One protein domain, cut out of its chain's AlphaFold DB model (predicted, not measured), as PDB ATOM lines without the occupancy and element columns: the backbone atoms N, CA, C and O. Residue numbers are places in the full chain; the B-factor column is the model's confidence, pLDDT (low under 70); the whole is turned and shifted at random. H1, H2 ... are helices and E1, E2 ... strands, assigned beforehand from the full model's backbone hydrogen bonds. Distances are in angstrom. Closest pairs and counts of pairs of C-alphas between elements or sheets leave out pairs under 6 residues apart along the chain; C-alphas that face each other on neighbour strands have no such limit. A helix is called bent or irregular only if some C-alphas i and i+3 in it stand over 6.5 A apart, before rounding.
ATOM      1  N   SER A   2       6.491 -24.055  30.693       77.44
ATOM      2  CA  SER A   2       7.110 -25.142  31.444       77.44
ATOM      3  C   SER A   2       7.915 -26.040  30.512       77.44
ATOM      4  O   SER A   2       7.494 -26.318  29.392       77.44
ATOM      5  N   ILE A   3       9.074 -26.485  30.983       80.94
ATOM      6  CA  ILE A   3       9.853 -27.571  30.398       80.94
ATOM      7  C   ILE A   3       9.820 -28.715  31.406       80.94
ATOM      8  O   ILE A   3      10.089 -28.523  32.591       80.94
ATOM      9  N   ARG A   4       9.468 -29.909  30.952       77.81
ATOM     10  CA  ARG A   4       9.480 -31.140  31.742       77.81
ATOM     11  C   ARG A   4      10.361 -32.158  31.056       77.81
ATOM     12  O   ARG A   4      10.307 -32.284  29.839       77.81
ATOM     13  N   ARG A   5      11.125 -32.910  31.837       75.00
ATOM     14  CA  ARG A   5      11.898 -34.053  31.351       75.00
ATOM     15  C   ARG A   5      11.202 -35.334  31.806       75.00
ATOM     16  O   ARG A   5      10.894 -35.458  32.988       75.00
ATOM     17  N   LEU A   6      10.962 -36.284  30.899       70.00
ATOM     18  CA  LEU A   6      10.784 -37.679  31.312       70.00
ATOM     19  C   LEU A   6      12.164 -38.318  31.372       70.00
ATOM     20  O   LEU A   6      12.945 -38.262  30.421       70.00
ATOM     21  N   TYR A   7      12.436 -38.985  32.480       66.44
ATOM     22  CA  TYR A   7      13.730 -39.614  32.695       66.44
ATOM     23  C   TYR A   7      13.932 -40.894  31.871       66.44
ATOM     24  O   TYR A   7      15.070 -41.274  31.640       66.44
ATOM     25  N   GLN A   8      12.857 -41.513  31.361       60.47
ATOM     26  CA  GLN A   8      12.895 -42.839  30.713       60.47
ATOM     27  C   GLN A   8      13.790 -42.930  29.476       60.47
ATOM     28  O   GLN A   8      14.246 -43.996  29.072       60.47
ATOM     29  N   ASN A   9      13.919 -41.819  28.768       65.00
ATOM     30  CA  ASN A   9      14.458 -41.787  27.414       65.00
ATOM     31  C   ASN A   9      15.018 -40.407  27.070       65.00
ATOM     32  O   ASN A   9      15.143 -40.071  25.891       65.00
ATOM     33  N   ASP A  10      15.295 -39.605  28.103       72.44
ATOM     34  CA  ASP A  10      15.740 -38.225  27.969       72.44
ATOM     35  C   ASP A  10      14.789 -37.373  27.106       72.44
ATOM     36  O   ASP A  10      15.190 -36.395  26.484       72.44
ATOM     37  N   THR A  11      13.509 -37.751  27.030       82.62
ATOM     38  CA  THR A  11      12.507 -36.976  26.294       82.62
ATOM     39  C   THR A  11      12.106 -35.761  27.111       82.62
ATOM     40  O   THR A  11      12.080 -35.791  28.344       82.62
ATOM     41  N   LEU A  12      11.767 -34.685  26.420       86.31
ATOM     42  CA  LEU A  12      11.279 -33.461  27.023       86.31
ATOM     43  C   LEU A  12       9.909 -33.071  26.476       86.31
ATOM     44  O   LEU A  12       9.554 -33.407  25.348       86.31
ATOM     45  N   TRP A  13       9.165 -32.337  27.296       86.56
ATOM     46  CA  TRP A  13       7.903 -31.695  26.959       86.56
ATOM     47  C   TRP A  13       8.009 -30.219  27.277       86.56
ATOM     48  O   TRP A  13       8.413 -29.839  28.375       86.56
ATOM     49  N   ILE A  14       7.595 -29.395  26.332       86.75
ATOM     50  CA  ILE A  14       7.477 -27.959  26.479       86.75
ATOM     51  C   ILE A  14       6.003 -27.616  26.394       86.75
ATOM     52  O   ILE A  14       5.371 -27.891  25.379       86.75
ATOM     53  N   ASN A  15       5.478 -26.980  27.440       85.00
ATOM     54  CA  ASN A  15       4.176 -26.329  27.386       85.00
ATOM     55  C   ASN A  15       4.399 -24.818  27.467       85.00
ATOM     56  O   ASN A  15       4.856 -24.288  28.486       85.00
ATOM     57  N   ALA A  16       4.101 -24.097  26.396       84.00
ATOM     58  CA  ALA A  16       4.237 -22.647  26.344       84.00
ATOM     59  C   ALA A  16       2.855 -22.020  26.183       84.00
ATOM     60  O   ALA A  16       2.205 -22.245  25.172       84.00
ATOM     61  N   THR A  17       2.421 -21.223  27.163       84.88
ATOM     62  CA  THR A  17       1.192 -20.421  27.082       84.88
ATOM     63  C   THR A  17       1.562 -18.947  27.036       84.88
ATOM     64  O   THR A  17       2.412 -18.488  27.802       84.88
ATOM     65  N   LEU A  18       0.935 -18.231  26.112       84.69
ATOM     66  CA  LEU A  18       1.230 -16.861  25.726       84.69
ATOM     67  C   LEU A  18      -0.068 -16.070  25.730       84.69
ATOM     68  O   LEU A  18      -1.061 -16.513  25.158       84.69
ATOM     69  N   PHE A  19      -0.042 -14.890  26.340       83.69
ATOM     70  CA  PHE A  19      -1.169 -13.965  26.357       83.69
ATOM     71  C   PHE A  19      -0.765 -12.702  25.612       83.69
ATOM     72  O   PHE A  19       0.150 -11.994  26.029       83.69
ATOM     73  N   VAL A  20      -1.448 -12.417  24.508       82.88
ATOM     74  CA  VAL A  20      -1.200 -11.233  23.682       82.88
ATOM     75  C   VAL A  20      -2.489 -10.429  23.608       82.88
ATOM     76  O   VAL A  20      -3.567 -11.002  23.475       82.88
ATOM     77  N   LYS A  21      -2.423  -9.096  23.702       85.62
ATOM     78  CA  LYS A  21      -3.627  -8.269  23.528       85.62
ATOM     79  C   LYS A  21      -4.172  -8.476  22.110       85.62
ATOM     80  O   LYS A  21      -3.418  -8.355  21.148       85.62
ATOM     81  N   GLU A  22      -5.474  -8.707  21.962       87.19
ATOM     82  CA  GLU A  22      -6.100  -9.043  20.670       87.19
ATOM     83  C   GLU A  22      -5.836  -7.973  19.599       87.19
ATOM     84  O   GLU A  22      -5.486  -8.277  18.461       87.19
ATOM     85  N   LYS A  23      -5.871  -6.691  19.988       83.62
ATOM     86  CA  LYS A  23      -5.522  -5.571  19.098       83.62
ATOM     87  C   LYS A  23      -4.085  -5.636  18.571       83.62
ATOM     88  O   LYS A  23      -3.809  -5.121  17.494       83.62
ATOM     89  N   GLN A  24      -3.152  -6.209  19.332       82.31
ATOM     90  CA  GLN A  24      -1.771  -6.382  18.879       82.31
ATOM     91  C   GLN A  24      -1.652  -7.563  17.916       82.31
ATOM     92  O   GLN A  24      -0.912  -7.477  16.939       82.31
ATOM     93  N   VAL A  25      -2.416  -8.633  18.149       84.44
ATOM     94  CA  VAL A  25      -2.466  -9.783  17.240       84.44
ATOM     95  C   VAL A  25      -3.010  -9.372  15.875       84.44
ATOM     96  O   VAL A  25      -2.379  -9.625  14.844       84.44
ATOM     97  N   SER A  26      -4.149  -8.680  15.857       82.19
ATOM     98  CA  SER A  26      -4.793  -8.251  14.616       82.19
ATOM     99  C   SER A  26      -3.907  -7.296  13.812       82.19
ATOM    100  O   SER A  26      -3.700  -7.527  12.617       82.19
ATOM    101  N   ASN A  27      -3.299  -6.310  14.475       82.06
ATOM    102  CA  ASN A  27      -2.550  -5.246  13.808       82.06
ATOM    103  C   ASN A  27      -1.087  -5.593  13.494       82.06
ATOM    104  O   ASN A  27      -0.562  -5.110  12.493       82.06
ATOM    105  N   PHE A  28      -0.417  -6.401  14.323       79.88
ATOM    106  CA  PHE A  28       1.047  -6.516  14.279       79.88
ATOM    107  C   PHE A  28       1.586  -7.943  14.229       79.88
ATOM    108  O   PHE A  28       2.672  -8.123  13.702       79.88
ATOM    109  N   LEU A  29       0.884  -8.967  14.719       83.81
ATOM    110  CA  LEU A  29       1.433 -10.331  14.753       83.81
ATOM    111  C   LEU A  29       1.098 -11.110  13.479       83.81
ATOM    112  O   LEU A  29      -0.079 -11.250  13.149       83.81
ATOM    113  N   SER A  30       2.109 -11.616  12.766       81.25
ATOM    114  CA  SER A  30       1.924 -12.436  11.556       81.25
ATOM    115  C   SER A  30       1.987 -13.927  11.867       81.25
ATOM    116  O   SER A  30       1.013 -14.630  11.619       81.25
ATOM    117  N   HIS A  31       3.089 -14.378  12.464       80.31
ATOM    118  CA  HIS A  31       3.299 -15.760  12.880       80.31
ATOM    119  C   HIS A  31       3.974 -15.818  14.250       80.31
ATOM    120  O   HIS A  31       4.704 -14.903  14.648       80.31
ATOM    121  N   ILE A  32       3.730 -16.926  14.948       81.38
ATOM    122  CA  ILE A  32       4.487 -17.343  16.124       81.38
ATOM    123  C   ILE A  32       5.296 -18.566  15.707       81.38
ATOM    124  O   ILE A  32       4.724 -19.588  15.336       81.38
ATOM    125  N   ASN A  33       6.616 -18.445  15.762       84.31
ATOM    126  CA  ASN A  33       7.547 -19.506  15.412       84.31
ATOM    127  C   ASN A  33       8.290 -19.997  16.651       84.31
ATOM    128  O   ASN A  33       8.481 -19.263  17.622       84.31
ATOM    129  N   PHE A  34       8.739 -21.245  16.595       85.88
ATOM    130  CA  PHE A  34       9.541 -21.865  17.640       85.88
ATOM    131  C   PHE A  34      10.920 -22.158  17.087       85.88
ATOM    132  O   PHE A  34      11.057 -22.573  15.939       85.88
ATOM    133  N   GLU A  35      11.936 -21.966  17.911       88.25
ATOM    134  CA  GLU A  35      13.314 -22.287  17.577       88.25
ATOM    135  C   GLU A  35      13.900 -23.153  18.686       88.25
ATOM    136  O   GLU A  35      13.796 -22.818  19.866       88.25
ATOM    137  N   VAL A  36      14.550 -24.243  18.304       90.06
ATOM    138  CA  VAL A  36      15.346 -25.077  19.196       90.06
ATOM    139  C   VAL A  36      16.769 -25.108  18.674       90.06
ATOM    140  O   VAL A  36      16.994 -25.393  17.503       90.06
ATOM    141  N   ASN A  37      17.741 -24.823  19.538       90.44
ATOM    142  CA  ASN A  37      19.166 -24.877  19.199       90.44
ATOM    143  C   ASN A  37      19.546 -24.060  17.945       90.44
ATOM    144  O   ASN A  37      20.432 -24.463  17.191       90.44
ATOM    145  N   GLY A  38      18.885 -22.924  17.694       85.75
ATOM    146  CA  GLY A  38      19.126 -22.117  16.492       85.75
ATOM    147  C   GLY A  38      18.355 -22.562  15.246       85.75
ATOM    148  O   GLY A  38      18.512 -21.946  14.197       85.75
ATOM    149  N   GLN A  39      17.541 -23.618  15.326       88.75
ATOM    150  CA  GLN A  39      16.780 -24.162  14.201       88.75
ATOM    151  C   GLN A  39      15.279 -23.976  14.408       88.75
ATOM    152  O   GLN A  39      14.746 -24.289  15.471       88.75
ATOM    153  N   LEU A  40      14.585 -23.487  13.377       87.69
ATOM    154  CA  LEU A  40      13.130 -23.368  13.401       87.69
ATOM    155  C   LEU A  40      12.489 -24.752  13.511       87.69
ATOM    156  O   LEU A  40      12.738 -25.638  12.691       87.69
ATOM    157  N   VAL A  41      11.629 -24.913  14.508       84.94
ATOM    158  CA  VAL A  41      10.830 -26.118  14.689       84.94
ATOM    159  C   VAL A  41       9.731 -26.098  13.639       84.94
ATOM    160  O   VAL A  41       8.844 -25.241  13.652       84.94
ATOM    161  N   GLN A  42       9.765 -27.068  12.733       77.50
ATOM    162  CA  GLN A  42       8.632 -27.326  11.863       77.50
ATOM    163  C   GLN A  42       7.575 -28.050  12.681       77.50
ATOM    164  O   GLN A  42       7.618 -29.271  12.824       77.50
ATOM    165  N   LEU A  43       6.627 -27.292  13.230       66.75
ATOM    166  CA  LEU A  43       5.435 -27.900  13.795       66.75
ATOM    167  C   LEU A  43       4.809 -28.772  12.710       66.75
ATOM    168  O   LEU A  43       4.510 -28.300  11.606       66.75
ATOM    169  N   SER A  44       4.640 -30.057  13.013       55.31
ATOM    170  CA  SER A  44       3.834 -30.924  12.168       55.31
ATOM    171  C   SER A  44       2.476 -30.241  11.960       55.31
ATOM    172  O   SER A  44       2.009 -29.479  12.807       55.31
ATOM    173  N   LYS A  45       1.801 -30.488  10.833       57.69
ATOM    174  CA  LYS A  45       0.457 -29.927  10.560       57.69
ATOM    175  C   LYS A  45      -0.614 -30.364  11.585       57.69
ATOM    176  O   LYS A  45      -1.805 -30.137  11.363       57.69
ATOM    177  N   ASP A  46      -0.212 -31.028  12.664       70.44
ATOM    178  CA  ASP A  46      -1.044 -31.497  13.747       70.44
ATOM    179  C   ASP A  46      -1.548 -30.327  14.600       70.44
ATOM    180  O   ASP A  46      -0.929 -29.870  15.563       70.44
ATOM    181  N   LYS A  47      -2.744 -29.857  14.242       71.25
ATOM    182  CA  LYS A  47      -3.463 -28.811  14.972       71.25
ATOM    183  C   LYS A  47      -3.792 -29.199  16.417       71.25
ATOM    184  O   LYS A  47      -4.176 -28.325  17.180       71.25
ATOM    185  N   THR A  48      -3.648 -30.466  16.819       79.31
ATOM    186  CA  THR A  48      -3.897 -30.880  18.209       79.31
ATOM    187  C   THR A  48      -2.813 -30.415  19.180       79.31
ATOM    188  O   THR A  48      -3.027 -30.480  20.386       79.31
ATOM    189  N   LYS A  49      -1.677 -29.909  18.675       83.06
ATOM    190  CA  LYS A  49      -0.552 -29.379  19.467       83.06
ATOM    191  C   LYS A  49      -0.638 -27.886  19.761       83.06
ATOM    192  O   LYS A  49       0.210 -27.363  20.484       83.06
ATOM    193  N   VAL A  50      -1.648 -27.215  19.208       86.19
ATOM    194  CA  VAL A  50      -1.860 -25.775  19.345       86.19
ATOM    195  C   VAL A  50      -3.279 -25.513  19.836       86.19
ATOM    196  O   VAL A  50      -4.246 -26.065  19.313       86.19
ATOM    197  N   PHE A  51      -3.407 -24.650  20.835       87.56
ATOM    198  CA  PHE A  51      -4.679 -24.138  21.318       87.56
ATOM    199  C   PHE A  51      -4.699 -22.619  21.205       87.56
ATOM    200  O   PHE A  51      -3.794 -21.947  21.694       87.56
ATOM    201  N   GLU A  52      -5.764 -22.089  20.610       90.00
ATOM    202  CA  GLU A  52      -5.958 -20.655  20.407       90.00
ATOM    203  C   GLU A  52      -7.386 -20.279  20.784       90.00
ATOM    204  O   GLU A  52      -8.341 -20.882  20.291       90.00
ATOM    205  N   GLU A  53      -7.543 -19.294  21.664       92.00
ATOM    206  CA  GLU A  53      -8.841 -18.704  21.990       92.00
ATOM    207  C   GLU A  53      -8.685 -17.255  22.445       92.00
ATOM    208  O   GLU A  53      -7.666 -16.861  23.018       92.00
ATOM    209  N   VAL A  54      -9.755 -16.484  22.257       90.94
ATOM    210  CA  VAL A  54      -9.856 -15.107  22.750       90.94
ATOM    211  C   VAL A  54     -10.681 -15.084  24.031       90.94
ATOM    212  O   VAL A  54     -11.814 -15.593  24.071       90.94
ATOM    213  N   PHE A  55     -10.111 -14.467  25.061       87.69
ATOM    214  CA  PHE A  55     -10.705 -14.324  26.382       87.69
ATOM    215  C   PHE A  55     -10.800 -12.862  26.809       87.69
ATOM    216  O   PHE A  55      -9.949 -12.032  26.482       87.69
ATOM    217  N   ASP A  56     -11.807 -12.564  27.620       85.75
ATOM    218  CA  ASP A  56     -11.968 -11.230  28.190       85.75
ATOM    219  C   ASP A  56     -10.892 -10.951  29.259       85.75
ATOM    220  O   ASP A  56     -10.536 -11.835  30.048       85.75
ATOM    221  N   ASN A  57     -10.429  -9.699  29.351       79.50
ATOM    222  CA  ASN A  57      -9.394  -9.277  30.303       79.50
ATOM    223  C   ASN A  57      -9.684  -9.675  31.759       79.50
ATOM    224  O   ASN A  57      -8.830 -10.256  32.423       79.50
ATOM    225  N   GLY A  58     -10.896  -9.402  32.255       77.00
ATOM    226  CA  GLY A  58     -11.259  -9.712  33.643       77.00
ATOM    227  C   GLY A  58     -11.155 -11.204  33.965       77.00
ATOM    228  O   GLY A  58     -10.657 -11.567  35.026       77.00
ATOM    229  N   PHE A  59     -11.540 -12.069  33.020       81.31
ATOM    230  CA  PHE A  59     -11.453 -13.515  33.199       81.31
ATOM    231  C   PHE A  59      -9.998 -13.994  33.247       81.31
ATOM    232  O   PHE A  59      -9.654 -14.770  34.130       81.31
ATOM    233  N   ILE A  60      -9.140 -13.529  32.332       79.75
ATOM    234  CA  ILE A  60      -7.730 -13.952  32.265       79.75
ATOM    235  C   ILE A  60      -6.904 -13.411  33.429       79.75
ATOM    236  O   ILE A  60      -6.079 -14.145  33.966       79.75
ATOM    237  N   ILE A  61      -7.144 -12.174  33.870       76.25
ATOM    238  CA  ILE A  61      -6.488 -11.645  35.071       76.25
ATOM    239  C   ILE A  61      -6.886 -12.455  36.291       76.25
ATOM    240  O   ILE A  61      -6.019 -12.785  37.089       76.25
ATOM    241  N   ASP A  62      -8.165 -12.792  36.445       75.88
ATOM    242  CA  ASP A  62      -8.577 -13.616  37.574       75.88
ATOM    243  C   ASP A  62      -7.980 -15.018  37.452       75.88
ATOM    244  O   ASP A  62      -7.372 -15.468  38.412       75.88
ATOM    245  N   ALA A  63      -8.030 -15.636  36.264       76.25
ATOM    246  CA  ALA A  63      -7.484 -16.962  35.964       76.25
ATOM    247  C   ALA A  63      -5.944 -17.060  35.973       76.25
ATOM    248  O   ALA A  63      -5.417 -18.173  36.038       76.25
ATOM    249  N   TYR A  64      -5.217 -15.939  36.003       73.94
ATOM    250  CA  TYR A  64      -3.751 -15.896  36.086       73.94
ATOM    251  C   TYR A  64      -3.240 -14.744  36.963       73.94
ATOM    252  O   TYR A  64      -2.195 -14.149  36.685       73.94
ATOM    253  N   LYS A  65      -3.950 -14.429  38.055       69.25
ATOM    254  CA  LYS A  65      -3.683 -13.259  38.914       69.25
ATOM    255  C   LYS A  65      -2.229 -13.161  39.380       69.25
ATOM    256  O   LYS A  65      -1.635 -12.085  39.346       69.25
ATOM    257  N   ASN A  66      -1.646 -14.303  39.747       60.81
ATOM    258  CA  ASN A  66      -0.266 -14.411  40.225       60.81
ATOM    259  C   ASN A  66       0.788 -14.200  39.118       60.81
ATOM    260  O   ASN A  66       1.963 -14.033  39.432       60.81
ATOM    261  N   GLN A  67       0.391 -14.220  37.841       67.81
ATOM    262  CA  GLN A  67       1.287 -14.125  36.681       67.81
ATOM    263  C   GLN A  67       1.111 -12.812  35.902       67.81
ATOM    264  O   GLN A  67       2.090 -12.257  35.412       67.81
ATOM    265  N   LEU A  68      -0.120 -12.300  35.793       65.94
ATOM    266  CA  LEU A  68      -0.442 -11.098  35.010       65.94
ATOM    267  C   LEU A  68      -0.560  -9.820  35.861       65.94
ATOM    268  O   LEU A  68      -0.499  -8.716  35.322       65.94
ATOM    269  N   GLY A  69      -0.660  -9.952  37.189       60.34
ATOM    270  CA  GLY A  69      -0.767  -8.830  38.126       60.34
ATOM    271  C   GLY A  69      -2.108  -8.081  38.066       60.34
ATOM    272  O   GLY A  69      -2.904  -8.226  37.141       60.34
ATOM    273  N   GLU A  70      -2.385  -7.252  39.078       58.72
ATOM    274  CA  GLU A  70      -3.671  -6.534  39.197       58.72
ATOM    275  C   GLU A  70      -3.784  -5.293  38.290       58.72
ATOM    276  O   GLU A  70      -4.888  -4.800  38.045       58.72
ATOM    277  N   SER A  71      -2.661  -4.792  37.757       54.16
ATOM    278  CA  SER A  71      -2.604  -3.570  36.939       54.16
ATOM    279  C   SER A  71      -3.381  -3.672  35.624       54.16
ATOM    280  O   SER A  71      -3.826  -2.653  35.096       54.16
ATOM    281  N   GLY A  72      -3.625  -4.888  35.124       54.25
ATOM    282  CA  GLY A  72      -4.363  -5.105  33.884       54.25
ATOM    283  C   GLY A  72      -5.865  -4.802  33.971       54.25
ATOM    284  O   GLY A  72      -6.485  -4.593  32.933       54.25
ATOM    285  N   ARG A  73      -6.479  -4.728  35.167       58.06
ATOM    286  CA  ARG A  73      -7.951  -4.612  35.320       58.06
ATOM    287  C   ARG A  73      -8.550  -3.302  34.791       58.06
ATOM    288  O   ARG A  73      -9.765  -3.205  34.657       58.06
ATOM    289  N   ARG A  74      -7.722  -2.289  34.519       54.19
ATOM    290  CA  ARG A  74      -8.173  -0.943  34.125       54.19
ATOM    291  C   ARG A  74      -8.448  -0.787  32.626       54.19
ATOM    292  O   ARG A  74      -9.065   0.198  32.239       54.19
ATOM    293  N   GLU A  75      -8.028  -1.735  31.789       61.12
ATOM    294  CA  GLU A  75      -8.217  -1.669  30.334       61.12
ATOM    295  C   GLU A  75      -9.245  -2.711  29.857       61.12
ATOM    296  O   GLU A  75      -9.111  -3.898  30.141       61.12
ATOM    297  N   ASN A  76     -10.257  -2.298  29.085       66.56
ATOM    298  CA  ASN A  76     -11.190  -3.216  28.407       66.56
ATOM    299  C   ASN A  76     -10.511  -3.848  27.178       66.56
ATOM    300  O   ASN A  76     -10.815  -3.517  26.032       66.56
ATOM    301  N   ASN A  77      -9.537  -4.720  27.421       74.19
ATOM    302  CA  ASN A  77      -8.879  -5.490  26.373       74.19
ATOM    303  C   ASN A  77      -9.453  -6.908  26.296       74.19
ATOM    304  O   ASN A  77      -9.975  -7.452  27.266       74.19
ATOM    305  N   GLU A  78      -9.317  -7.527  25.135       86.50
ATOM    306  CA  GLU A  78      -9.388  -8.978  25.001       86.50
ATOM    307  C   GLU A  78      -7.955  -9.501  24.859       86.50
ATOM    308  O   GLU A  78      -7.082  -8.805  24.321       86.50
ATOM    309  N   TYR A  79      -7.700 -10.697  25.378       86.56
ATOM    310  CA  TYR A  79      -6.429 -11.394  25.222       86.56
ATOM    311  C   TYR A  79      -6.620 -12.593  24.313       86.56
ATOM    312  O   TYR A  79      -7.442 -13.469  24.586       86.56
ATOM    313  N   HIS A  80      -5.808 -12.641  23.270       89.81
ATOM    314  CA  HIS A  80      -5.573 -13.848  22.512       89.81
ATOM    315  C   HIS A  80      -4.610 -14.724  23.304       89.81
ATOM    316  O   HIS A  80      -3.482 -14.315  23.606       89.81
ATOM    317  N   MET A  81      -5.060 -15.917  23.667       88.31
ATOM    318  CA  MET A  81      -4.223 -16.912  24.311       88.31
ATOM    319  C   MET A  81      -3.778 -17.934  23.277       88.31
ATOM    320  O   MET A  81      -4.618 -18.587  22.665       88.31
ATOM    321  N   PHE A  82      -2.467 -18.104  23.151       87.44
ATOM    322  CA  PHE A  82      -1.858 -19.179  22.381       87.44
ATOM    323  C   PHE A  82      -1.214 -20.162  23.351       87.44
ATOM    324  O   PHE A  82      -0.473 -19.747  24.244       87.44
ATOM    325  N   SER A  83      -1.483 -21.452  23.199       87.44
ATOM    326  CA  SER A  83      -0.827 -22.495  23.978       87.44
ATOM    327  C   SER A  83      -0.311 -23.603  23.078       87.44
ATOM    328  O   SER A  83      -0.986 -24.020  22.139       87.44
ATOM    329  N   PHE A  84       0.900 -24.061  23.366       86.88
ATOM    330  CA  PHE A  84       1.651 -24.988  22.535       86.88
ATOM    331  C   PHE A  84       2.219 -26.098  23.392       86.88
ATOM    332  O   PHE A  84       2.864 -25.812  24.403       86.88
ATOM    333  N   ASN A  85       2.037 -27.337  22.940       86.56
ATOM    334  CA  ASN A  85       2.555 -28.519  23.613       86.56
ATOM    335  C   ASN A  85       3.478 -29.279  22.661       86.56
ATOM    336  O   ASN A  85       3.015 -29.884  21.697       86.56
ATOM    337  N   LEU A  86       4.781 -29.252  22.934       87.06
ATOM    338  CA  LEU A  86       5.813 -29.844  22.082       87.06
ATOM    339  C   LEU A  86       6.565 -30.921  22.849       87.06
ATOM    340  O   LEU A  86       6.990 -30.696  23.976       87.06
ATOM    341  N   SER A  87       6.742 -32.084  22.242       86.38
ATOM    342  CA  SER A  87       7.548 -33.187  22.773       86.38
ATOM    343  C   SER A  87       8.874 -33.311  22.025       86.38
ATOM    344  O   SER A  87       9.026 -32.744  20.946       86.38
ATOM    345  N   SER A  88       9.830 -34.100  22.521       88.06
ATOM    346  CA  SER A  88      11.083 -34.351  21.784       88.06
ATOM    347  C   SER A  88      10.883 -34.840  20.358       88.06
ATOM    348  O   SER A  88      11.692 -34.501  19.506       88.06
ATOM    349  N   SER A  89       9.834 -35.620  20.072       85.69
ATOM    350  CA  SER A  89       9.560 -36.047  18.697       85.69
ATOM    351  C   SER A  89       9.137 -34.881  17.810       85.69
ATOM    352  O   SER A  89       9.504 -34.853  16.642       85.69
ATOM    353  N   ASP A  90       8.406 -33.913  18.368       85.94
ATOM    354  CA  ASP A  90       8.009 -32.693  17.657       85.94
ATOM    355  C   ASP A  90       9.220 -31.766  17.442       85.94
ATOM    356  O   ASP A  90       9.312 -31.076  16.431       85.94
ATOM    357  N   LEU A  91      10.161 -31.762  18.392       87.12
ATOM    358  CA  LEU A  91      11.360 -30.919  18.373       87.12
ATOM    359  C   LEU A  91      12.560 -31.555  17.653       87.12
ATOM    360  O   LEU A  91      13.521 -30.856  17.349       87.12
ATOM    361  N   GLY A  92      12.538 -32.870  17.424       87.25
ATOM    362  CA  GLY A  92      13.652 -33.631  16.856       87.25
ATOM    363  C   GLY A  92      14.879 -33.767  17.768       87.25
ATOM    364  O   GLY A  92      15.945 -34.112  17.269       87.25
ATOM    365  N   ILE A  93      14.751 -33.496  19.074       88.12
ATOM    366  CA  ILE A  93      15.872 -33.489  20.033       88.12
ATOM    367  C   ILE A  93      15.513 -34.107  21.385       88.12
ATOM    368  O   ILE A  93      14.372 -34.030  21.845       88.12
ATOM    369  N   LYS A  94      16.508 -34.645  22.084       88.50
ATOM    370  CA  LYS A  94      16.411 -35.055  23.492       88.50
ATOM    371  C   LYS A  94      16.737 -33.900  24.447       88.50
ATOM    372  O   LYS A  94      17.244 -32.854  24.052       88.50
ATOM    373  N   PHE A  95      16.445 -34.077  25.732       85.44
ATOM    374  CA  PHE A  95      16.662 -33.068  26.770       85.44
ATOM    375  C   PHE A  95      18.145 -32.760  27.006       85.44
ATOM    376  O   PHE A  95      18.504 -31.609  27.253       85.44
ATOM    377  N   SER A  96      19.020 -33.759  26.910       82.62
ATOM    378  CA  SER A  96      20.477 -33.581  26.973       82.62
ATOM    379  C   SER A  96      21.024 -32.762  25.803       82.62
ATOM    380  O   SER A  96      22.043 -32.092  25.948       82.62
ATOM    381  N   GLU A  97      20.328 -32.767  24.665       87.19
ATOM    382  CA  GLU A  97      20.699 -32.030  23.455       87.19
ATOM    383  C   GLU A  97      20.142 -30.598  23.449       87.19
ATOM    384  O   GLU A  97      20.588 -29.766  22.655       87.19
ATOM    385  N   LEU A  98      19.176 -30.285  24.321       88.12
ATOM    386  CA  LEU A  98      18.576 -28.958  24.425       88.12
ATOM    387  C   LEU A  98      19.606 -27.941  24.937       88.12
ATOM    388  O   LEU A  98      20.043 -28.012  26.080       88.12
ATOM    389  N   LYS A  99      19.936 -26.950  24.108       89.19
ATOM    390  CA  LYS A  99      20.783 -25.794  24.446       89.19
ATOM    391  C   LYS A  99      19.968 -24.516  24.519       89.19
ATOM    392  O   LYS A  99      20.134 -23.734  25.448       89.19
ATOM    393  N   THR A 100      19.081 -24.295  23.554       89.12
ATOM    394  CA  THR A 100      18.206 -23.121  23.534       89.12
ATOM    395  C   THR A 100      16.798 -23.487  23.101       89.12
ATOM    396  O   THR A 100      16.604 -24.349  22.245       89.12
ATOM    397  N   PHE A 101      15.815 -22.796  23.670       88.81
ATOM    398  CA  PHE A 101      14.447 -22.758  23.167       88.81
ATOM    399  C   PHE A 101      14.011 -21.303  23.051       88.81
ATOM    400  O   PHE A 101      14.104 -20.559  24.028       88.81
ATOM    401  N   SER A 102      13.526 -20.902  21.882       87.56
ATOM    402  CA  SER A 102      13.016 -19.555  21.648       87.56
ATOM    403  C   SER A 102      11.604 -19.599  21.083       87.56
ATOM    404  O   SER A 102      11.276 -20.465  20.274       87.56
ATOM    405  N   VAL A 103      10.789 -18.625  21.472       85.50
ATOM    406  CA  VAL A 103       9.542 -18.311  20.771       85.50
ATOM    407  C   VAL A 103       9.704 -16.953  20.133       85.50
ATOM    408  O   VAL A 103      10.117 -15.992  20.784       85.50
ATOM    409  N   ILE A 104       9.386 -16.912  18.853       85.69
ATOM    410  CA  ILE A 104       9.674 -15.826  17.941       85.69
ATOM    411  C   ILE A 104       8.345 -15.267  17.439       85.69
ATOM    412  O   ILE A 104       7.491 -16.009  16.959       85.69
ATOM    413  N   PHE A 105       8.180 -13.956  17.539       84.88
ATOM    414  CA  PHE A 105       7.011 -13.219  17.080       84.88
ATOM    415  C   PHE A 105       7.392 -12.396  15.855       84.88
ATOM    416  O   PHE A 105       8.182 -11.452  15.947       84.88
ATOM    417  N   GLU A 106       6.809 -12.740  14.712       83.25
ATOM    418  CA  GLU A 106       7.054 -12.035  13.457       83.25
ATOM    419  C   GLU A 106       6.074 -10.878  13.275       83.25
ATOM    420  O   GLU A 106       4.850 -11.068  13.304       83.25
ATOM    421  N   ASN A 107       6.595  -9.679  13.018       81.06
ATOM    422  CA  ASN A 107       5.767  -8.505  12.783       81.06
ATOM    423  C   ASN A 107       5.200  -8.477  11.345       81.06
ATOM    424  O   ASN A 107       5.926  -8.626  10.362       81.06
ATOM    425  N   LYS A 108       3.888  -8.243  11.219       81.56
ATOM    426  CA  LYS A 108       3.154  -8.073   9.951       81.56
ATOM    427  C   LYS A 108       3.672  -6.910   9.112       81.56
ATOM    428  O   LYS A 108       3.695  -7.012   7.889       81.56
ATOM    429  N   LEU A 109       4.015  -5.797   9.757       80.19
ATOM    430  CA  LEU A 109       4.344  -4.536   9.089       80.19
ATOM    431  C   LEU A 109       5.815  -4.470   8.671       80.19
ATOM    432  O   LEU A 109       6.127  -3.893   7.634       80.19
ATOM    433  N   ASN A 110       6.708  -5.081   9.451       76.12
ATOM    434  CA  ASN A 110       8.132  -5.147   9.150       76.12
ATOM    435  C   ASN A 110       8.673  -6.538   9.480       76.12
ATOM    436  O   ASN A 110       8.920  -6.851  10.639       76.12
ATOM    437  N   LYS A 111       8.906  -7.362   8.456       67.75
ATOM    438  CA  LYS A 111       9.413  -8.733   8.636       67.75
ATOM    439  C   LYS A 111      10.813  -8.796   9.260       67.75
ATOM    440  O   LYS A 111      11.202  -9.854   9.737       67.75
ATOM    441  N   ASN A 112      11.552  -7.684   9.255       70.25
ATOM    442  CA  ASN A 112      12.866  -7.596   9.891       70.25
ATOM    443  C   ASN A 112      12.769  -7.296  11.398       70.25
ATOM    444  O   ASN A 112      13.741  -7.518  12.115       70.25
ATOM    445  N   ASP A 113      11.613  -6.826  11.883       70.38
ATOM    446  CA  ASP A 113      11.373  -6.597  13.307       70.38
ATOM    447  C   ASP A 113      10.814  -7.870  13.937       70.38
ATOM    448  O   ASP A 113       9.624  -8.185  13.844       70.38
ATOM    449  N   VAL A 114      11.703  -8.604  14.593       71.44
ATOM    450  CA  VAL A 114      11.388  -9.867  15.248       71.44
ATOM    451  C   VAL A 114      11.581  -9.706  16.748       71.44
ATOM    452  O   VAL A 114      12.679  -9.416  17.218       71.44
ATOM    453  N   ASN A 115      10.511  -9.917  17.510       73.88
ATOM    454  CA  ASN A 115      10.614 -10.035  18.963       73.88
ATOM    455  C   ASN A 115      10.746 -11.510  19.317       73.88
ATOM    456  O   ASN A 115      10.119 -12.353  18.683       73.88
ATOM    457  N   TYR A 116      11.518 -11.843  20.343       79.56
ATOM    458  CA  TYR A 116      11.584 -13.214  20.825       79.56
ATOM    459  C   TYR A 116      11.850 -13.255  22.323       79.56
ATOM    460  O   TYR A 116      12.417 -12.326  22.896       79.56
ATOM    461  N   PHE A 117      11.464 -14.358  22.953       80.62
ATOM    462  CA  PHE A 117      12.051 -14.758  24.226       80.62
ATOM    463  C   PHE A 117      12.840 -16.040  24.014       80.62
ATOM    464  O   PHE A 117      12.445 -16.888  23.214       80.62
ATOM    465  N   ARG A 118      13.959 -16.171  24.724       83.88
ATOM    466  CA  ARG A 118      14.855 -17.321  24.635       83.88
ATOM    467  C   ARG A 118      15.206 -17.811  26.029       83.88
ATOM    468  O   ARG A 118      15.545 -17.019  26.903       83.88
ATOM    469  N   ILE A 119      15.150 -19.122  26.200       83.56
ATOM    470  CA  ILE A 119      15.708 -19.845  27.336       83.56
ATOM    471  C   ILE A 119      16.978 -20.529  26.850       83.56
ATOM    472  O   ILE A 119      16.967 -21.179  25.804       83.56
ATOM    473  N   THR A 120      18.048 -20.397  27.625       84.31
ATOM    474  CA  THR A 120      19.322 -21.076  27.389       84.31
ATOM    475  C   THR A 120      19.558 -22.064  28.526       84.31
ATOM    476  O   THR A 120      19.491 -21.684  29.694       84.31
ATOM    477  N   LYS A 121      19.812 -23.332  28.191       82.62
ATOM    478  CA  LYS A 121      20.320 -24.335  29.127       82.62
ATOM    479  C   LYS A 121      21.830 -24.140  29.210       82.62
ATOM    480  O   LYS A 121      22.547 -24.426  28.252       82.62
ATOM    481  N   GLU A 122      22.308 -23.627  30.335       71.44
ATOM    482  CA  GLU A 122      23.740 -23.610  30.617       71.44
ATOM    483  C   GLU A 122      24.164 -25.015  31.049       71.44
ATOM    484  O   GLU A 122      23.677 -25.545  32.049       71.44
ATOM    485  N   ASN A 123      25.049 -25.639  30.270       59.47
ATOM    486  CA  ASN A 123      25.759 -26.825  30.723       59.47
ATOM    487  C   ASN A 123      26.829 -26.335  31.697       59.47
ATOM    488  O   ASN A 123      27.834 -25.766  31.279       59.47
ATOM    489  N   LEU A 124      26.594 -26.503  32.995       55.31
ATOM    490  CA  LEU A 124      27.659 -26.337  33.971       55.31
ATOM    491  C   LEU A 124      28.614 -27.519  33.773       55.31
ATOM    492  O   LEU A 124      28.246 -28.661  34.034       55.31
ATOM    493  N   GLN A 201       0.852 -23.716  40.219       43.78
ATOM    494  CA  GLN A 201       1.354 -22.445  39.697       43.78
ATOM    495  C   GLN A 201       0.751 -22.016  38.347       43.78
ATOM    496  O   GLN A 201       0.688 -20.815  38.086       43.78
ATOM    497  N   TYR A 202       0.308 -22.954  37.501       40.31
ATOM    498  CA  TYR A 202      -0.460 -22.679  36.272       40.31
ATOM    499  C   TYR A 202      -1.970 -22.817  36.471       40.31
ATOM    500  O   TYR A 202      -2.732 -22.380  35.613       40.31
ATOM    501  N   THR A 203      -2.396 -23.441  37.573       40.81
ATOM    502  CA  THR A 203      -3.792 -23.824  37.800       40.81
ATOM    503  C   THR A 203      -4.304 -23.532  39.206       40.81
ATOM    504  O   THR A 203      -5.425 -23.934  39.516       40.81
ATOM    505  N   GLU A 204      -3.591 -22.786  40.056       36.94
ATOM    506  CA  GLU A 204      -4.256 -21.999  41.105       36.94
ATOM    507  C   GLU A 204      -5.010 -20.861  40.435       36.94
ATOM    508  O   GLU A 204      -4.721 -19.685  40.606       36.94
ATOM    509  N   ASN A 205      -6.013 -21.255  39.660       42.56
ATOM    510  CA  ASN A 205      -7.273 -20.588  39.637       42.56
ATOM    511  C   ASN A 205      -8.369 -21.636  39.632       42.56
ATOM    512  O   ASN A 205      -8.649 -22.317  38.646       42.56
ATOM    513  N   ARG A 206      -9.033 -21.691  40.790       54.59
ATOM    514  CA  ARG A 206     -10.490 -21.616  40.869       54.59
ATOM    515  C   ARG A 206     -11.008 -21.157  39.509       54.59
ATOM    516  O   ARG A 206     -10.753 -20.010  39.148       54.59
ATOM    517  N   PHE A 207     -11.681 -22.035  38.754       56.53
ATOM    518  CA  PHE A 207     -12.591 -21.601  37.689       56.53
ATOM    519  C   PHE A 207     -13.249 -20.328  38.229       56.53
ATOM    520  O   PHE A 207     -13.869 -20.435  39.292       56.53
ATOM    521  N   PRO A 208     -13.013 -19.133  37.653       58.50
ATOM    522  CA  PRO A 208     -13.410 -17.899  38.312       58.50
ATOM    523  C   PRO A 208     -14.920 -17.725  38.108       58.50
ATOM    524  O   PRO A 208     -15.375 -16.869  37.351       58.50
ATOM    525  N   ILE A 209     -15.696 -18.601  38.764       56.59
ATOM    526  CA  ILE A 209     -17.154 -18.785  38.676       56.59
ATOM    527  C   ILE A 209     -17.864 -17.466  38.990       56.59
ATOM    528  O   ILE A 209     -18.947 -17.208  38.483       56.59
ATOM    529  N   VAL A 210     -17.213 -16.606  39.778       55.25
ATOM    530  CA  VAL A 210     -17.728 -15.317  40.252       55.25
ATOM    531  C   VAL A 210     -17.474 -14.153  39.277       55.25
ATOM    532  O   VAL A 210     -17.753 -13.006  39.615       55.25
ATOM    533  N   THR A 211     -16.943 -14.400  38.073       60.00
ATOM    534  CA  THR A 211     -16.740 -13.341  37.065       60.00
ATOM    535  C   THR A 211     -17.994 -13.106  36.229       60.00
ATOM    536  O   THR A 211     -18.682 -14.045  35.828       60.00
ATOM    537  N   THR A 212     -18.269 -11.842  35.895       57.12
ATOM    538  CA  THR A 212     -19.445 -11.412  35.112       57.12
ATOM    539  C   THR A 212     -19.561 -12.081  33.735       57.12
ATOM    540  O   THR A 212     -20.665 -12.195  33.213       57.12
ATOM    541  N   ASN A 213     -18.459 -12.606  33.183       65.25
ATOM    542  CA  ASN A 213     -18.412 -13.275  31.877       65.25
ATOM    543  C   ASN A 213     -17.998 -14.756  31.960       65.25
ATOM    544  O   ASN A 213     -17.505 -15.328  30.979       65.25
ATOM    545  N   PHE A 214     -18.192 -15.398  33.116       71.31
ATOM    546  CA  PHE A 214     -17.848 -16.805  33.315       71.31
ATOM    547  C   PHE A 214     -18.518 -17.732  32.293       71.31
ATOM    548  O   PHE A 214     -17.866 -18.610  31.739       71.31
ATOM    549  N   TYR A 215     -19.797 -17.522  31.979       75.88
ATOM    550  CA  TYR A 215     -20.524 -18.380  31.036       75.88
ATOM    551  C   TYR A 215     -19.973 -18.318  29.599       75.88
ATOM    552  O   TYR A 215     -20.046 -19.313  28.880       75.88
ATOM    553  N   LYS A 216     -19.367 -17.190  29.193       82.44
ATOM    554  CA  LYS A 216     -18.699 -17.026  27.886       82.44
ATOM    555  C   LYS A 216     -17.317 -17.691  27.876       82.44
ATOM    556  O   LYS A 216     -16.982 -18.418  26.944       82.44
ATOM    557  N   ASN A 217     -16.510 -17.442  28.908       83.94
ATOM    558  CA  ASN A 217     -15.092 -17.821  28.937       83.94
ATOM    559  C   ASN A 217     -14.831 -19.200  29.568       83.94
ATOM    560  O   ASN A 217     -13.882 -19.884  29.198       83.94
ATOM    561  N   GLY A 218     -15.691 -19.651  30.477       80.31
ATOM    562  CA  GLY A 218     -15.573 -20.916  31.205       80.31
ATOM    563  C   GLY A 218     -15.510 -22.151  30.298       80.31
ATOM    564  O   GLY A 218     -14.604 -22.967  30.477       80.31
ATOM    565  N   PRO A 219     -16.390 -22.305  29.287       84.12
ATOM    566  CA  PRO A 219     -16.304 -23.420  28.344       84.12
ATOM    567  C   PRO A 219     -15.003 -23.423  27.528       84.12
ATOM    568  O   PRO A 219     -14.400 -24.478  27.341       84.12
ATOM    569  N   LYS A 220     -14.541 -22.246  27.081       87.25
ATOM    570  CA  LYS A 220     -13.265 -22.083  26.366       87.25
ATOM    571  C   LYS A 220     -12.081 -22.461  27.253       87.25
ATOM    572  O   LYS A 220     -11.211 -23.223  26.844       87.25
ATOM    573  N   PHE A 221     -12.101 -22.008  28.504       83.50
ATOM    574  CA  PHE A 221     -11.069 -22.315  29.487       83.50
ATOM    575  C   PHE A 221     -11.054 -23.799  29.863       83.50
ATOM    576  O   PHE A 221      -9.994 -24.391  30.032       83.50
ATOM    577  N   LYS A 222     -12.222 -24.452  29.910       80.56
ATOM    578  CA  LYS A 222     -12.307 -25.908  30.071       80.56
ATOM    579  C   LYS A 222     -11.625 -26.643  28.913       80.56
ATOM    580  O   LYS A 222     -10.908 -27.605  29.164       80.56
ATOM    581  N   LYS A 223     -11.823 -26.199  27.666       84.69
ATOM    582  CA  LYS A 223     -11.130 -26.779  26.500       84.69
ATOM    583  C   LYS A 223      -9.618 -26.585  26.591       84.69
ATOM    584  O   LYS A 223      -8.891 -27.543  26.367       84.69
ATOM    585  N   TYR A 224      -9.168 -25.393  26.983       84.19
ATOM    586  CA  TYR A 224      -7.754 -25.137  27.256       84.19
ATOM    587  C   TYR A 224      -7.197 -26.086  28.324       84.19
ATOM    588  O   TYR A 224      -6.162 -26.707  28.113       84.19
ATOM    589  N   ASN A 225      -7.909 -26.257  29.441       77.25
ATOM    590  CA  ASN A 225      -7.486 -27.169  30.500       77.25
ATOM    591  C   ASN A 225      -7.362 -28.608  29.992       77.25
ATOM    592  O   ASN A 225      -6.387 -29.280  30.307       77.25
ATOM    593  N   LEU A 226      -8.310 -29.077  29.176       78.06
ATOM    594  CA  LEU A 226      -8.223 -30.402  28.557       78.06
ATOM    595  C   LEU A 226      -7.022 -30.509  27.608       78.06
ATOM    596  O   LEU A 226      -6.298 -31.498  27.665       78.06
ATOM    597  N   PHE A 227      -6.783 -29.488  26.783       81.62
ATOM    598  CA  PHE A 227      -5.620 -29.416  25.902       81.62
ATOM    599  C   PHE A 227      -4.304 -29.482  26.691       81.62
ATOM    600  O   PHE A 227      -3.440 -30.298  26.382       81.62
ATOM    601  N   TYR A 228      -4.171 -28.686  27.754       76.69
ATOM    602  CA  TYR A 228      -2.992 -28.685  28.622       76.69
ATOM    603  C   TYR A 228      -2.778 -30.053  29.292       76.69
ATOM    604  O   TYR A 228      -1.654 -30.535  29.393       76.69
ATOM    605  N   GLN A 229      -3.860 -30.719  29.707       69.62
ATOM    606  CA  GLN A 229      -3.804 -32.021  30.379       69.62
ATOM    607  C   GLN A 229      -3.465 -33.189  29.449       69.62
ATOM    608  O   GLN A 229      -2.786 -34.116  29.886       69.62
ATOM    609  N   GLN A 230      -3.934 -33.174  28.196       67.44
ATOM    610  CA  GLN A 230      -3.731 -34.277  27.244       67.44
ATOM    611  C   GLN A 230      -2.257 -34.552  26.945       67.44
ATOM    612  O   GLN A 230      -1.886 -35.691  26.676       67.44
ATOM    613  N   PHE A 231      -1.418 -33.522  27.010       64.19
ATOM    614  CA  PHE A 231      -0.002 -33.615  26.657       64.19
ATOM    615  C   PHE A 231       0.924 -33.483  27.865       64.19
ATOM    616  O   PHE A 231       2.141 -33.382  27.709       64.19
ATOM    617  N   TYR A 232       0.356 -33.517  29.072       64.00
ATOM    618  CA  TYR A 232       1.117 -33.443  30.303       64.00
ATOM    619  C   TYR A 232       1.678 -34.828  30.658       64.00
ATOM    620  O   TYR A 232       0.894 -35.736  30.954       64.00
ATOM    621  N   PRO A 233       3.009 -35.029  30.657       62.16
ATOM    622  CA  PRO A 233       3.585 -36.295  31.089       62.16
ATOM    623  C   PRO A 233       3.201 -36.570  32.550       62.16
ATOM    624  O   PRO A 233       3.517 -35.770  33.438       62.16
ATOM    625  N   ARG A 234       2.514 -37.693  32.793       60.12
ATOM    626  CA  ARG A 234       2.136 -38.161  34.134       60.12
ATOM    627  C   ARG A 234       3.121 -39.222  34.612       60.12
ATOM    628  O   ARG A 234       3.443 -40.147  33.863       60.12
TER     629      ARG A 234
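AT A GLANCE: This is residues 2 to 124 and 201 to 234 of the 405 residues of an uncharacterized protein of Mycoplasma meleagridis ATCC 25294 (UniProt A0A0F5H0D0). Two twisted antiparallel sheets lie only partly face to face, the larger one E1 - E2 - E5 - E4 and the smaller one E3 - E6 - E7, with short H1 turning the chain from E2 into E3 at one end. The long helix H6 covers E5 and E4 on the larger sheet's other face, and the short helices H2, H3 and H4 cluster near the end where E4 passes into E5. The printed part has 157 residues with six named helices and seven named strands, in the order E1 E2 H1 E3 E4 H2 H3 H4 E5 H5 E6 E7 H6, and its class is mixed. It is compact, with a radius of gyration of the C-alphas of 16.7 A and spans of 46 by 41 by 33 A.

HOW THE PARTS SIT: Begin with the twisted larger sheet, where E1, residues 2 to 6, and E2, residues 11 to 21, form a hairpin with N 4 and O 13 2.8 A apart. E5, residues 78 to 87, is the antiparallel neighbour of E2 at 170 degrees, with N 16 and O 84 2.9 A apart. E4, residues 50 to 56, is an edge strand antiparallel to E5 at 159 degrees, with N 51 and O 83 2.8 A apart. Look next at H1, residues 22 to 28: it is on this sheet but over none of its strands, and the closest C-alphas of H1 and E5 are those of Glu 22 and Tyr 79, 5.1 A. H1 only grazes the smaller sheet, where E3, residues 29 to 36, and E6, residues 100 to 107, are antiparallel with N 33 and O 104 2.9 A apart. E6 and E7, residues 114 to 120, form a hairpin with N 105 and O 115 2.8 A apart. E2 and E3 are apart. H2, residues 57 to 63, and H6, residues 214 to 230, are on the same face of the larger sheet, which gives two layers, helices on one face of a sheet. H6 lies over E5 and E4 at a height over the sheet of 9.6 A, along the strands, with C-alphas 55 and 217 the closest of E4 and H6 at 6.2 A. H2 touches H4, residues 70 to 74, and their closest C-alphas are those of Gly 58 and Arg 73, 6.3 A. H3, residues 65 to 68, is close to but not clearly touching H2, with C-alphas 61 and 68 the closest at 6.1 A. H5, residues 88 to 91, only grazes the larger sheet. Every O i to N i+4 pair is within hydrogen-bond range in H1 and H2, against 11 of 13 in H6 and 0 of 1 in H4, where 1 of 2 O i to N i+3 pairs is; H3 and H5 are too short for an i+4 pair.

IN THESE COORDINATES: Find C-alpha 2 at (7.110, -25.142, 31.444), where E1 begins. E2 then runs 33.0 A from C-alpha 11 to C-alpha 21, and E3 runs 20.8 A. E4 is 19.8 A long, E5 29.6 A, E6 22.0 A and E7 18.3 A. H6 runs 23.3 A from C-alpha 214 at (-17.848, -16.805, 33.315) to C-alpha 230 at (-3.731, -34.277, 27.244). H4 and H6 are only just irregular: C-alphas 71 and 74, and C-alphas 216 and 219, are each 6.8 A apart.

THE WHOLE: The two C-alphas farthest apart are those of Leu 124 and Thr 212, 49.4 A. Residues 125 to 200 are not printed, and C-alphas 124 and 201 are 27.2 A apart across that cut. Of the links printed whole, E3 to E4 is long, with 13 residues. The mean pLDDT of the printed part is 76.6, and 40 residues are under 70, among them residues 65 to 76 and 201 to 213.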